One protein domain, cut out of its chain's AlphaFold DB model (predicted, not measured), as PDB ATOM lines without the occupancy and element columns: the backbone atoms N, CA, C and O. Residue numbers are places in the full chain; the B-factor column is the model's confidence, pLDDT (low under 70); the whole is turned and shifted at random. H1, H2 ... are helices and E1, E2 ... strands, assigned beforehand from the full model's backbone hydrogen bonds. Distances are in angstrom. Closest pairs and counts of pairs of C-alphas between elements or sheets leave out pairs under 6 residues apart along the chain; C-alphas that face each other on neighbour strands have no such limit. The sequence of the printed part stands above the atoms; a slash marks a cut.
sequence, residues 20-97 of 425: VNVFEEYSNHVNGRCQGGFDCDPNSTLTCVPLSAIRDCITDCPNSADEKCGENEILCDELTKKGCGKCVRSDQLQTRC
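AT A GLANCE: This is residues 20 to 97 of the 425 residues of the protein "Fibrinogen C-terminal domain-containing protein" of Dracunculus medinensis (UniProt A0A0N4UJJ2). A looped, elongated body with little regular structure has hairpin E3-E4 and H3 at one end, hairpin E1-E2 toward the other. Of 78 printed residues, 31 lie in H1 H2 E1 E2 E3 E4 H3, three helices, four strands, class mixed, both sheets antiparallel. It is compact, radius of gyration of the C-alphas 12.7 A, spanning 37 by 23 by 20 A.

HOW THE PARTS SIT: In hairpin E3, residues 73 to 76, and E4, 86 to 89, N 74 and O 88 are within hydrogen-bond range, 2.8 A. H3, residues 90 to 96, is closest to E3 at C-alphas 90 and 74, 6.4 A. H1, residues 20 to 25, has every O i to N i+4 pair within range, H3 1 of 3 and 1 of 4 O i to N i+3.

IN THESE COORDINATES: H2 is residues 27 to 30, E1 37 to 39, E2 48 to 50. C-alpha 20, where H1 begins, is at (168.940, 142.536, 231.585), and C-alpha 96, where H3 ends, is at (172.981, 147.283, 253.687).

THE WHOLE: The printed part has no cut; residues 51 to 72 make a long link; pLDDT is under 70 at 20 to 22, 81, 83, 94 to 95.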
ATOM      1  N   VAL A  20     168.315 143.868 231.428       50.86
ATOM      2  CA  VAL A  20     168.940 142.536 231.585       50.86
ATOM      3  C   VAL A  20     168.731 141.971 232.993       50.86
ATOM      4  O   VAL A  20     168.273 140.843 233.128       50.86
ATOM      5  N   ASN A  21     168.968 142.787 234.024       66.07
ATOM      6  CA  ASN A  21     168.769 142.378 235.412       66.07
ATOM      7  C   ASN A  21     167.310 142.023 235.720       66.07
ATOM      8  O   ASN A  21     167.062 141.040 236.401       66.07
ATOM      9  N   VAL A  22     166.341 142.756 235.163       69.13
ATOM     10  CA  VAL A  22     164.914 142.514 235.425       69.13
ATOM     11  C   VAL A  22     164.467 141.150 234.884       69.13
ATOM     12  O   VAL A  22     163.708 140.454 235.551       69.13
ATOM     13  N   PHE A  23     164.956 140.732 233.708       73.81
ATOM     14  CA  PHE A  23     164.627 139.413 233.144       73.81
ATOM     15  C   PHE A  23     165.215 138.248 233.951       73.81
ATOM     16  O   PHE A  23     164.608 137.179 233.986       73.81
ATOM     17  N   GLU A  24     166.381 138.433 234.572       77.47
ATOM     18  CA  GLU A  24     166.995 137.420 235.437       77.47
ATOM     19  C   GLU A  24     166.333 137.395 236.822       77.47
ATOM     20  O   GLU A  24     165.942 136.333 237.298       77.47
ATOM     21  N   GLU A  25     166.145 138.565 237.439       78.86
ATOM     22  CA  GLU A  25     165.605 138.726 238.794       78.86
ATOM     23  C   GLU A  25     164.117 138.346 238.886       78.86
ATOM     24  O   GLU A  25     163.684 137.778 239.887       78.86
ATOM     25  N   TYR A  26     163.333 138.610 237.838       84.57
ATOM     26  CA  TYR A  26     161.890 138.350 237.786       84.57
ATOM     27  C   TYR A  26     161.533 137.379 236.657       84.57
ATOM     28  O   TYR A  26     160.516 137.532 235.971       84.57
ATOM     29  N   SER A  27     162.381 136.370 236.459       84.52
ATOM     30  CA  SER A  27     162.294 135.390 235.371       84.52
ATOM     31  C   SER A  27     160.890 134.788 235.196       84.52
ATOM     32  O   SER A  27     160.402 134.692 234.066       84.52
ATOM     33  N   ASN A  28     160.200 134.480 236.299       85.48
ATOM     34  CA  ASN A  28     158.848 133.909 236.299       85.48
ATOM     35  C   ASN A  28     157.734 134.918 235.957       85.48
ATOM     36  O   ASN A  28     156.653 134.504 235.546       85.48
ATOM     37  N   HIS A  29     157.979 136.222 236.109       87.41
ATOM     38  CA  HIS A  29     156.989 137.280 235.876       87.41
ATOM     39  C   HIS A  29     157.120 137.940 234.498       87.41
ATOM     40  O   HIS A  29     156.132 138.438 233.963       87.41
ATOM     41  N   VAL A  30     158.322 137.950 233.908       83.64
ATOM     42  CA  VAL A  30     158.597 138.692 232.663       83.64
ATOM     43  C   VAL A  30     158.619 137.788 231.424       83.64
ATOM     44  O   VAL A  30     158.210 138.211 230.344       83.64
ATOM     45  N   ASN A  31     159.007 136.514 231.550       73.22
ATOM     46  CA  ASN A  31     159.073 135.576 230.414       73.22
ATOM     47  C   ASN A  31     157.724 134.902 230.091       73.22
ATOM     48  O   ASN A  31     157.679 133.764 229.620       73.22
ATOM     49  N   GLY A  32     156.617 135.590 230.377       70.29
ATOM     50  CA  GLY A  32     155.294 134.986 230.480       70.29
ATOM     51  C   GLY A  32     154.224 135.582 229.569       70.29
ATOM     52  O   GLY A  32     154.447 135.989 228.430       70.29
ATOM     53  N   ARG A  33     153.001 135.573 230.099       84.50
ATOM     54  CA  ARG A  33     151.745 135.856 229.391       84.50
ATOM     55  C   ARG A  33     151.568 137.334 229.016       84.50
ATOM     56  O   ARG A  33     150.748 137.649 228.155       84.50
ATOM     57  N   CYS A  34     152.333 138.231 229.634       85.20
ATOM     58  CA  CYS A  34     152.340 139.659 229.340       85.20
ATOM     59  C   CYS A  34     153.384 139.960 228.254       85.20
ATOM     60  O   CYS A  34     154.580 139.918 228.519       85.20
ATOM     61  N   GLN A  35     152.952 140.268 227.025       80.42
ATOM     62  CA  GLN A  35     153.847 140.574 225.894       80.42
ATOM     63  C   GLN A  35     154.670 141.858 226.150       80.42
ATOM     64  O   GLN A  35     154.267 142.947 225.754       80.42
ATOM     65  N   GLY A  36     155.821 141.727 226.821       76.85
ATOM     66  CA  GLY A  36     156.693 142.846 227.207       76.85
ATOM     67  C   GLY A  36     156.286 143.566 228.500       76.85
ATOM     68  O   GLY A  36     156.710 144.700 228.716       76.85
ATOM     69  N   GLY A  37     155.459 142.936 229.337       86.70
ATOM     70  CA  GLY A  37     155.043 143.457 230.644       86.70
ATOM     71  C   GLY A  37     155.413 142.516 231.789       86.70
ATOM     72  O   GLY A  37     155.957 141.438 231.564       86.70
ATOM     73  N   PHE A  38     155.089 142.924 233.011       89.95
ATOM     74  CA  PHE A  38     155.229 142.117 234.217       89.95
ATOM     75  C   PHE A  38     153.890 141.447 234.544       89.95
ATOM     76  O   PHE A  38     152.876 142.130 234.699       89.95
ATOM     77  N   ASP A  39     153.875 140.117 234.613       93.78
ATOM     78  CA  ASP A  39     152.715 139.335 235.048       93.78
ATOM     79  C   ASP A  39     152.625 139.374 236.575       93.78
ATOM     80  O   ASP A  39     153.448 138.769 237.254       93.78
ATOM     81  N   CYS A  40     151.640 140.080 237.129       92.95
ATOM     82  CA  CYS A  40     151.483 140.246 238.577       92.95
ATOM     83  C   CYS A  40     151.341 138.917 239.328       92.95
ATOM     84  O   CYS A  40     151.688 138.828 240.504       92.95
ATOM     85  N   ASP A  41     150.821 137.877 238.676       92.56
ATOM     86  CA  ASP A  41     150.711 136.547 239.267       92.56
ATOM     87  C   ASP A  41     150.746 135.469 238.173       92.56
ATOM     88  O   ASP A  41     149.693 135.117 237.619       92.56
ATOM     89  N   PRO A  42     151.930 134.892 237.888       88.00
ATOM     90  CA  PRO A  42     152.108 133.866 236.861       88.00
ATOM     91  C   PRO A  42     151.203 132.633 237.032       88.00
ATOM     92  O   PRO A  42     150.953 131.922 236.057       88.00
ATOM     93  N   ASN A  43     150.675 132.389 238.241       88.43
ATOM     94  CA  ASN A  43     149.855 131.221 238.575       88.43
ATOM     95  C   ASN A  43     148.351 131.528 238.713       88.43
ATOM     96  O   ASN A  43     147.566 130.613 238.961       88.43
ATOM     97  N   SER A  44     147.932 132.786 238.548       86.99
ATOM     98  CA  SER A  44     146.540 133.224 238.725       86.99
ATOM     99  C   SER A  44     145.995 133.933 237.478       86.99
ATOM    100  O   SER A  44     146.524 133.791 236.371       86.99
ATOM    101  N   THR A  45     144.885 134.657 237.624       87.48
ATOM    102  CA  THR A  45     144.281 135.478 236.571       87.48
ATOM    103  C   THR A  45     145.281 136.490 236.024       87.48
ATOM    104  O   THR A  45     145.869 137.255 236.787       87.48
ATOM    105  N   LEU A  46     145.426 136.517 234.697       89.87
ATOM    106  CA  LEU A  46     146.370 137.391 234.008       89.87
ATOM    107  C   LEU A  46     146.095 138.865 234.327       89.87
ATOM    108  O   LEU A  46     145.090 139.423 233.890       89.87
ATOM    109  N   THR A  47     147.018 139.481 235.060       92.07
ATOM    110  CA  THR A  47     147.040 140.919 235.334       92.07
ATOM    111  C   THR A  47     148.429 141.419 234.981       92.07
ATOM    112  O   THR A  47     149.407 140.964 235.565       92.07
ATOM    113  N   CYS A  48     148.517 142.303 233.993       93.13
ATOM    114  CA  CYS A  48     149.788 142.801 233.481       93.13
ATOM    115  C   CYS A  48     149.981 144.265 233.864       93.13
ATOM    116  O   CYS A  48     149.080 145.075 233.645       93.13
ATOM    117  N   VAL A  49     151.178 144.604 234.332       90.86
ATOM    118  CA  VAL A  49     151.638 145.987 234.527       90.86
ATOM    119  C   VAL A  49     152.858 146.247 233.631       90.86
ATOM    120  O   VAL A  49     153.525 145.296 233.202       90.86
ATOM    121  N   PRO A  50     153.147 147.501 233.239       89.36
ATOM    122  CA  PRO A  50     154.359 147.798 232.477       89.36
ATOM    123  C   PRO A  50     155.607 147.467 233.306       89.36
ATOM    124  O   PRO A  50     155.595 147.611 234.519       89.36
ATOM    125  N   LEU A  51     156.725 147.092 232.671       88.08
ATOM    126  CA  LEU A  51     157.983 146.829 233.401       88.08
ATOM    127  C   LEU A  51     158.478 148.038 234.216       88.08
ATOM    128  O   LEU A  51     159.263 147.874 235.140       88.08
ATOM    129  N   SER A  52     158.019 149.250 233.883       86.26
ATOM    130  CA  SER A  52     158.300 150.469 234.646       86.26
ATOM    131  C   SER A  52     157.620 150.526 236.014       86.26
ATOM    132  O   SER A  52     158.033 151.359 236.806       86.26
ATOM    133  N   ALA A  53     156.599 149.695 236.251       89.29
ATOM    134  CA  ALA A  53     155.917 149.546 237.539       89.29
ATOM    135  C   ALA A  53     156.714 148.681 238.527       89.29
ATOM    136  O   ALA A  53     156.423 148.645 239.711       89.29
ATOM    137  N   ILE A  54     157.725 147.938 238.057       87.73
ATOM    138  CA  ILE A  54     158.520 147.087 238.943       87.73
ATOM    139  C   ILE A  54     159.339 147.980 239.873       87.73
ATOM    140  O   ILE A  54     160.206 148.729 239.409       87.73
ATOM    141  N   ARG A  55     159.127 147.824 241.184       86.04
ATOM    142  CA  ARG A  55     159.873 148.508 242.250       86.04
ATOM    143  C   ARG A  55     159.829 150.032 242.105       86.04
ATOM    144  O   ARG A  55     160.824 150.709 242.394       86.04
ATOM    145  N   ASP A  56     158.701 150.564 241.643       85.38
ATOM    146  CA  ASP A  56     158.484 152.002 241.490       85.38
ATOM    147  C   ASP A  56     157.848 152.643 242.739       85.38
ATOM    148  O   ASP A  56     157.688 153.869 242.803       85.38
ATOM    149  N   CYS A  57     157.613 151.825 243.772       86.03
ATOM    150  CA  CYS A  57     157.026 152.185 245.055       86.03
ATOM    151  C   CYS A  57     155.516 152.437 244.997       86.03
ATOM    152  O   CYS A  57     154.954 153.019 245.934       86.03
ATOM    153  N   ILE A  58     154.861 152.005 243.922       86.11
ATOM    154  CA  ILE A  58     153.421 152.077 243.718       86.11
ATOM    155  C   ILE A  58     152.915 150.645 243.556       86.11
ATOM    156  O   ILE A  58     153.420 149.860 242.774       86.11
ATOM    157  N   THR A  59     151.903 150.271 244.341       90.43
ATOM    158  CA  THR A  59     151.237 148.977 244.151       90.43
ATOM    159  C   THR A  59     150.320 149.059 242.931       90.43
ATOM    160  O   THR A  59     149.158 149.451 243.054       90.43
ATOM    161  N   ASP A  60     150.842 148.678 241.771       92.26
ATOM    162  CA  ASP A  60     150.110 148.519 240.516       92.26
ATOM    163  C   ASP A  60     149.557 147.093 240.367       92.26
ATOM    164  O   ASP A  60     148.497 146.880 239.766       92.26
ATOM    165  N   CYS A  61     150.227 146.101 240.960       92.22
ATOM    166  CA  CYS A  61     149.718 144.738 241.042       92.22
ATOM    167  C   CYS A  61     148.746 144.547 242.224       92.22
ATOM    168  O   CYS A  61     149.070 144.906 243.355       92.22
ATOM    169  N   PRO A  62     147.601 143.851 242.046       92.15
ATOM    170  CA  PRO A  62     146.649 143.587 243.136       92.15
ATOM    171  C   PRO A  62     147.232 142.848 244.353       92.15
ATOM    172  O   PRO A  62     146.684 142.925 245.449       92.15
ATOM    173  N   ASN A  63     148.317 142.097 244.157       89.89
ATOM    174  CA  ASN A  63     149.035 141.332 245.180       89.89
ATOM    175  C   ASN A  63     150.394 141.958 245.569       89.89
ATOM    176  O   ASN A  63     151.205 141.284 246.223       89.89
ATOM    177  N   SER A  64     150.655 143.195 245.124       90.14
ATOM    178  CA  SER A  64     151.912 143.936 245.299       90.14
ATOM    179  C   SER A  64     153.158 143.180 244.816       90.14
ATOM    180  O   SER A  64     154.216 143.277 245.433       90.14
ATOM    181  N   ALA A  65     153.034 142.320 243.796       91.45
ATOM    182  CA  ALA A  65     154.159 141.530 243.284       91.45
ATOM    183  C   ALA A  65     155.232 142.375 242.582       91.45
ATOM    184  O   ALA A  65     156.410 142.050 242.681       91.45
ATOM    185  N   ASP A  66     154.817 143.447 241.920       89.34
ATOM    186  CA  ASP A  66     155.655 144.505 241.352       89.34
ATOM    187  C   ASP A  66     156.581 145.165 242.382       89.34
ATOM    188  O   ASP A  66     157.712 145.524 242.064       89.34
ATOM    189  N   GLU A  67     156.136 145.249 243.634       88.85
ATOM    190  CA  GLU A  67     156.894 145.854 244.726       88.85
ATOM    191  C   GLU A  67     157.763 144.862 245.515       88.85
ATOM    192  O   GLU A  67     158.528 145.264 246.397       88.85
ATOM    193  N   LYS A  68     157.710 143.565 245.199       90.61
ATOM    194  CA  LYS A  68     158.561 142.545 245.838       90.61
ATOM    195  C   LYS A  68     159.921 142.472 245.160       90.61
ATOM    196  O   LYS A  68     160.063 142.823 243.999       90.61
ATOM    197  N   CYS A  69     160.923 141.998 245.891       90.23
ATOM    198  CA  CYS A  69     162.240 141.737 245.318       90.23
ATOM    199  C   CYS A  69     162.229 140.523 244.387       90.23
ATOM    200  O   CYS A  69     161.400 139.623 244.542       90.23
ATOM    201  N   GLY A  70     163.188 140.496 243.463       86.06
ATOM    202  CA  GLY A  70     163.425 139.355 242.592       86.06
ATOM    203  C   GLY A  70     163.967 138.133 243.336       86.06
ATOM    204  O   GLY A  70     164.176 138.133 244.554       86.06
ATOM    205  N   GLU A  71     164.208 137.063 242.585       83.84
ATOM    206  CA  GLU A  71     164.746 135.815 243.118       83.84
ATOM    207  C   GLU A  71     166.095 136.035 243.832       83.84
ATOM    208  O   GLU A  71     166.989 136.715 243.334       83.84
ATOM    209  N   ASN A  72     166.264 135.402 245.000       82.90
ATOM    210  CA  ASN A  72     167.459 135.467 245.862       82.90
ATOM    211  C   ASN A  72     167.749 136.821 246.537       82.90
ATOM    212  O   ASN A  72     168.804 136.981 247.163       82.90
ATOM    213  N   GLU A  73     166.812 137.765 246.491       88.34
ATOM    214  CA  GLU A  73     166.900 139.019 247.231       88.34
ATOM    215  C   GLU A  73     165.851 139.106 248.343       88.34
ATOM    216  O   GLU A  73     164.787 138.492 248.306       88.34
ATOM    217  N   ILE A  74     166.178 139.868 249.382       87.65
ATOM    218  CA  ILE A  74     165.336 140.098 250.549       87.65
ATOM    219  C   ILE A  74     165.041 141.593 250.624       87.65
ATOM    220  O   ILE A  74     165.953 142.422 250.552       87.65
ATOM    221  N   LEU A  75     163.761 141.925 250.788       89.07
ATOM    222  CA  LEU A  75     163.305 143.292 250.996       89.07
ATOM    223  C   LEU A  75     163.589 143.732 252.440       89.07
ATOM    224  O   LEU A  75     163.336 142.999 253.399       89.07
ATOM    225  N   CYS A  76     164.144 144.927 252.599       87.60
ATOM    226  CA  CYS A  76     164.352 145.573 253.893       87.60
ATOM    227  C   CYS A  76     164.218 147.094 253.771       87.60
ATOM    228  O   CYS A  76     164.041 147.598 252.670       87.60
ATOM    229  N   ASP A  77     164.318 147.848 254.866       86.55
ATOM    230  CA  ASP A  77     164.166 149.316 254.890       86.55
ATOM    231  C   ASP A  77     162.767 149.810 254.484       86.55
ATOM    232  O   ASP A  77     162.586 150.979 254.142       86.55
ATOM    233  N   GLU A  78     161.756 148.941 254.521       84.34
ATOM    234  CA  GLU A  78     160.379 149.285 254.140       84.34
ATOM    235  C   GLU A  78     159.852 150.445 254.994       84.34
ATOM    236  O   GLU A  78     159.326 151.427 254.474       84.34
ATOM    237  N   LEU A  79     160.109 150.400 256.303       75.09
ATOM    238  CA  LEU A  79     159.678 151.429 257.252       75.09
ATOM    239  C   LEU A  79     160.458 152.744 257.115       75.09
ATOM    240  O   LEU A  79     159.934 153.807 257.434       75.09
ATOM    241  N   THR A  80     161.689 152.689 256.608       72.18
ATOM    242  CA  THR A  80     162.594 153.849 256.543       72.18
ATOM    243  C   THR A  80     162.528 154.550 255.181       72.18
ATOM    244  O   THR A  80     162.807 155.743 255.067       72.18
ATOM    245  N   LYS A  81     162.089 153.843 254.129       65.95
ATOM    246  CA  LYS A  81     162.008 154.335 252.743       65.95
ATOM    247  C   LYS A  81     160.582 154.391 252.200       65.95
ATOM    248  O   LYS A  81     160.301 153.835 251.140       65.95
ATOM    249  N   LYS A  82     159.685 155.093 252.899       70.58
ATOM    250  CA  LYS A  82     158.295 155.333 252.448       70.58
ATOM    251  C   LYS A  82     157.563 154.053 251.987       70.58
ATOM    252  O   LYS A  82     156.822 154.097 251.014       70.58
ATOM    253  N   GLY A  83     157.797 152.915 252.640       67.45
ATOM    254  CA  GLY A  83     157.155 151.630 252.333       67.45
ATOM    255  C   GLY A  83     157.844 150.787 251.258       67.45
ATOM    256  O   GLY A  83     157.649 149.584 251.226       67.45
ATOM    257  N   CYS A  84     158.686 151.374 250.411       78.89
ATOM    258  CA  CYS A  84     159.221 150.682 249.236       78.89
ATOM    259  C   CYS A  84     160.441 149.812 249.541       78.89
ATOM    260  O   CYS A  84     160.750 148.879 248.810       78.89
ATOM    261  N   GLY A  85     161.183 150.124 250.602       84.55
ATOM    262  CA  GLY A  85     162.366 149.362 250.986       84.55
ATOM    263  C   GLY A  85     163.462 149.288 249.913       84.55
ATOM    264  O   GLY A  85     163.520 150.062 248.956       84.55
ATOM    265  N   LYS A  86     164.398 148.365 250.107       86.05
ATOM    266  CA  LYS A  86     165.535 148.061 249.243       86.05
ATOM    267  C   LYS A  86     165.712 146.550 249.184       86.05
ATOM    268  O   LYS A  86     165.691 145.894 250.221       86.05
ATOM    269  N   CYS A  87     165.967 146.038 247.988       88.46
ATOM    270  CA  CYS A  87     166.341 144.648 247.786       88.46
ATOM    271  C   CYS A  87     167.840 144.462 248.000       88.46
ATOM    272  O   CYS A  87     168.668 145.248 247.518       88.46
ATOM    273  N   VAL A  88     168.188 143.471 248.812       84.74
ATOM    274  CA  VAL A  88     169.570 143.081 249.069       84.74
ATOM    275  C   VAL A  88     169.666 141.566 249.089       84.74
ATOM    276  O   VAL A  88     168.755 140.876 249.537       84.74
ATOM    277  N   ARG A  89     170.805 141.034 248.666       81.42
ATOM    278  CA  ARG A  89     171.106 139.618 248.859       81.42
ATOM    279  C   ARG A  89     171.190 139.271 250.349       81.42
ATOM    280  O   ARG A  89     171.495 140.123 251.188       81.42
ATOM    281  N   SER A  90     170.971 138.003 250.671       77.40
ATOM    282  CA  SER A  90     170.974 137.498 252.050       77.40
ATOM    283  C   SER A  90     172.282 137.758 252.812       77.40
ATOM    284  O   SER A  90     172.238 138.064 254.004       77.40
ATOM    285  N   ASP A  91     173.428 137.725 252.130       73.48
ATOM    286  CA  ASP A  91     174.755 138.032 252.681       73.48
ATOM    287  C   ASP A  91     174.943 139.522 253.021       73.48
ATOM    288  O   ASP A  91     175.759 139.882 253.866       73.48
ATOM    289  N   GLN A  92     174.157 140.405 252.404       72.81
ATOM    290  CA  GLN A  92     174.242 141.858 252.577       72.81
ATOM    291  C   GLN A  92     173.207 142.421 253.553       72.81
ATOM    292  O   GLN A  92     173.199 143.624 253.827       72.81
ATOM    293  N   LEU A  93     172.338 141.568 254.093       74.17
ATOM    294  CA  LEU A  93     171.205 141.978 254.913       74.17
ATOM    295  C   LEU A  93     171.625 142.816 256.132       74.17
ATOM    296  O   LEU A  93     170.971 143.791 256.478       74.17
ATOM    297  N   GLN A  94     172.739 142.461 256.770       67.06
ATOM    298  CA  GLN A  94     173.218 143.144 257.978       67.06
ATOM    299  C   GLN A  94     173.988 144.435 257.667       67.06
ATOM    300  O   GLN A  94     174.006 145.365 258.469       67.06
ATOM    301  N   THR A  95     174.619 144.521 256.494       63.16
ATOM    302  CA  THR A  95     175.477 145.657 256.126       63.16
ATOM    303  C   THR A  95     174.713 146.753 255.388       63.16
ATOM    304  O   THR A  95     175.036 147.938 255.537       63.16
ATOM    305  N   ARG A  96     173.700 146.377 254.595       75.01
ATOM    306  CA  ARG A  96     172.981 147.283 253.687       75.01
ATOM    307  C   ARG A  96     171.585 147.687 254.150       75.01
ATOM    308  O   ARG A  96     171.148 148.749 253.712       75.01
ATOM    309  N   CYS A  97     170.925 146.910 255.009       83.82
ATOM    310  CA  CYS A  97     169.624 147.273 255.577       83.82
ATOM    311  C   CYS A  97     169.822 148.114 256.837       83.82
ATOM    312  O   CYS A  97     170.562 147.732 257.741       83.82
TER     313      CYS A  97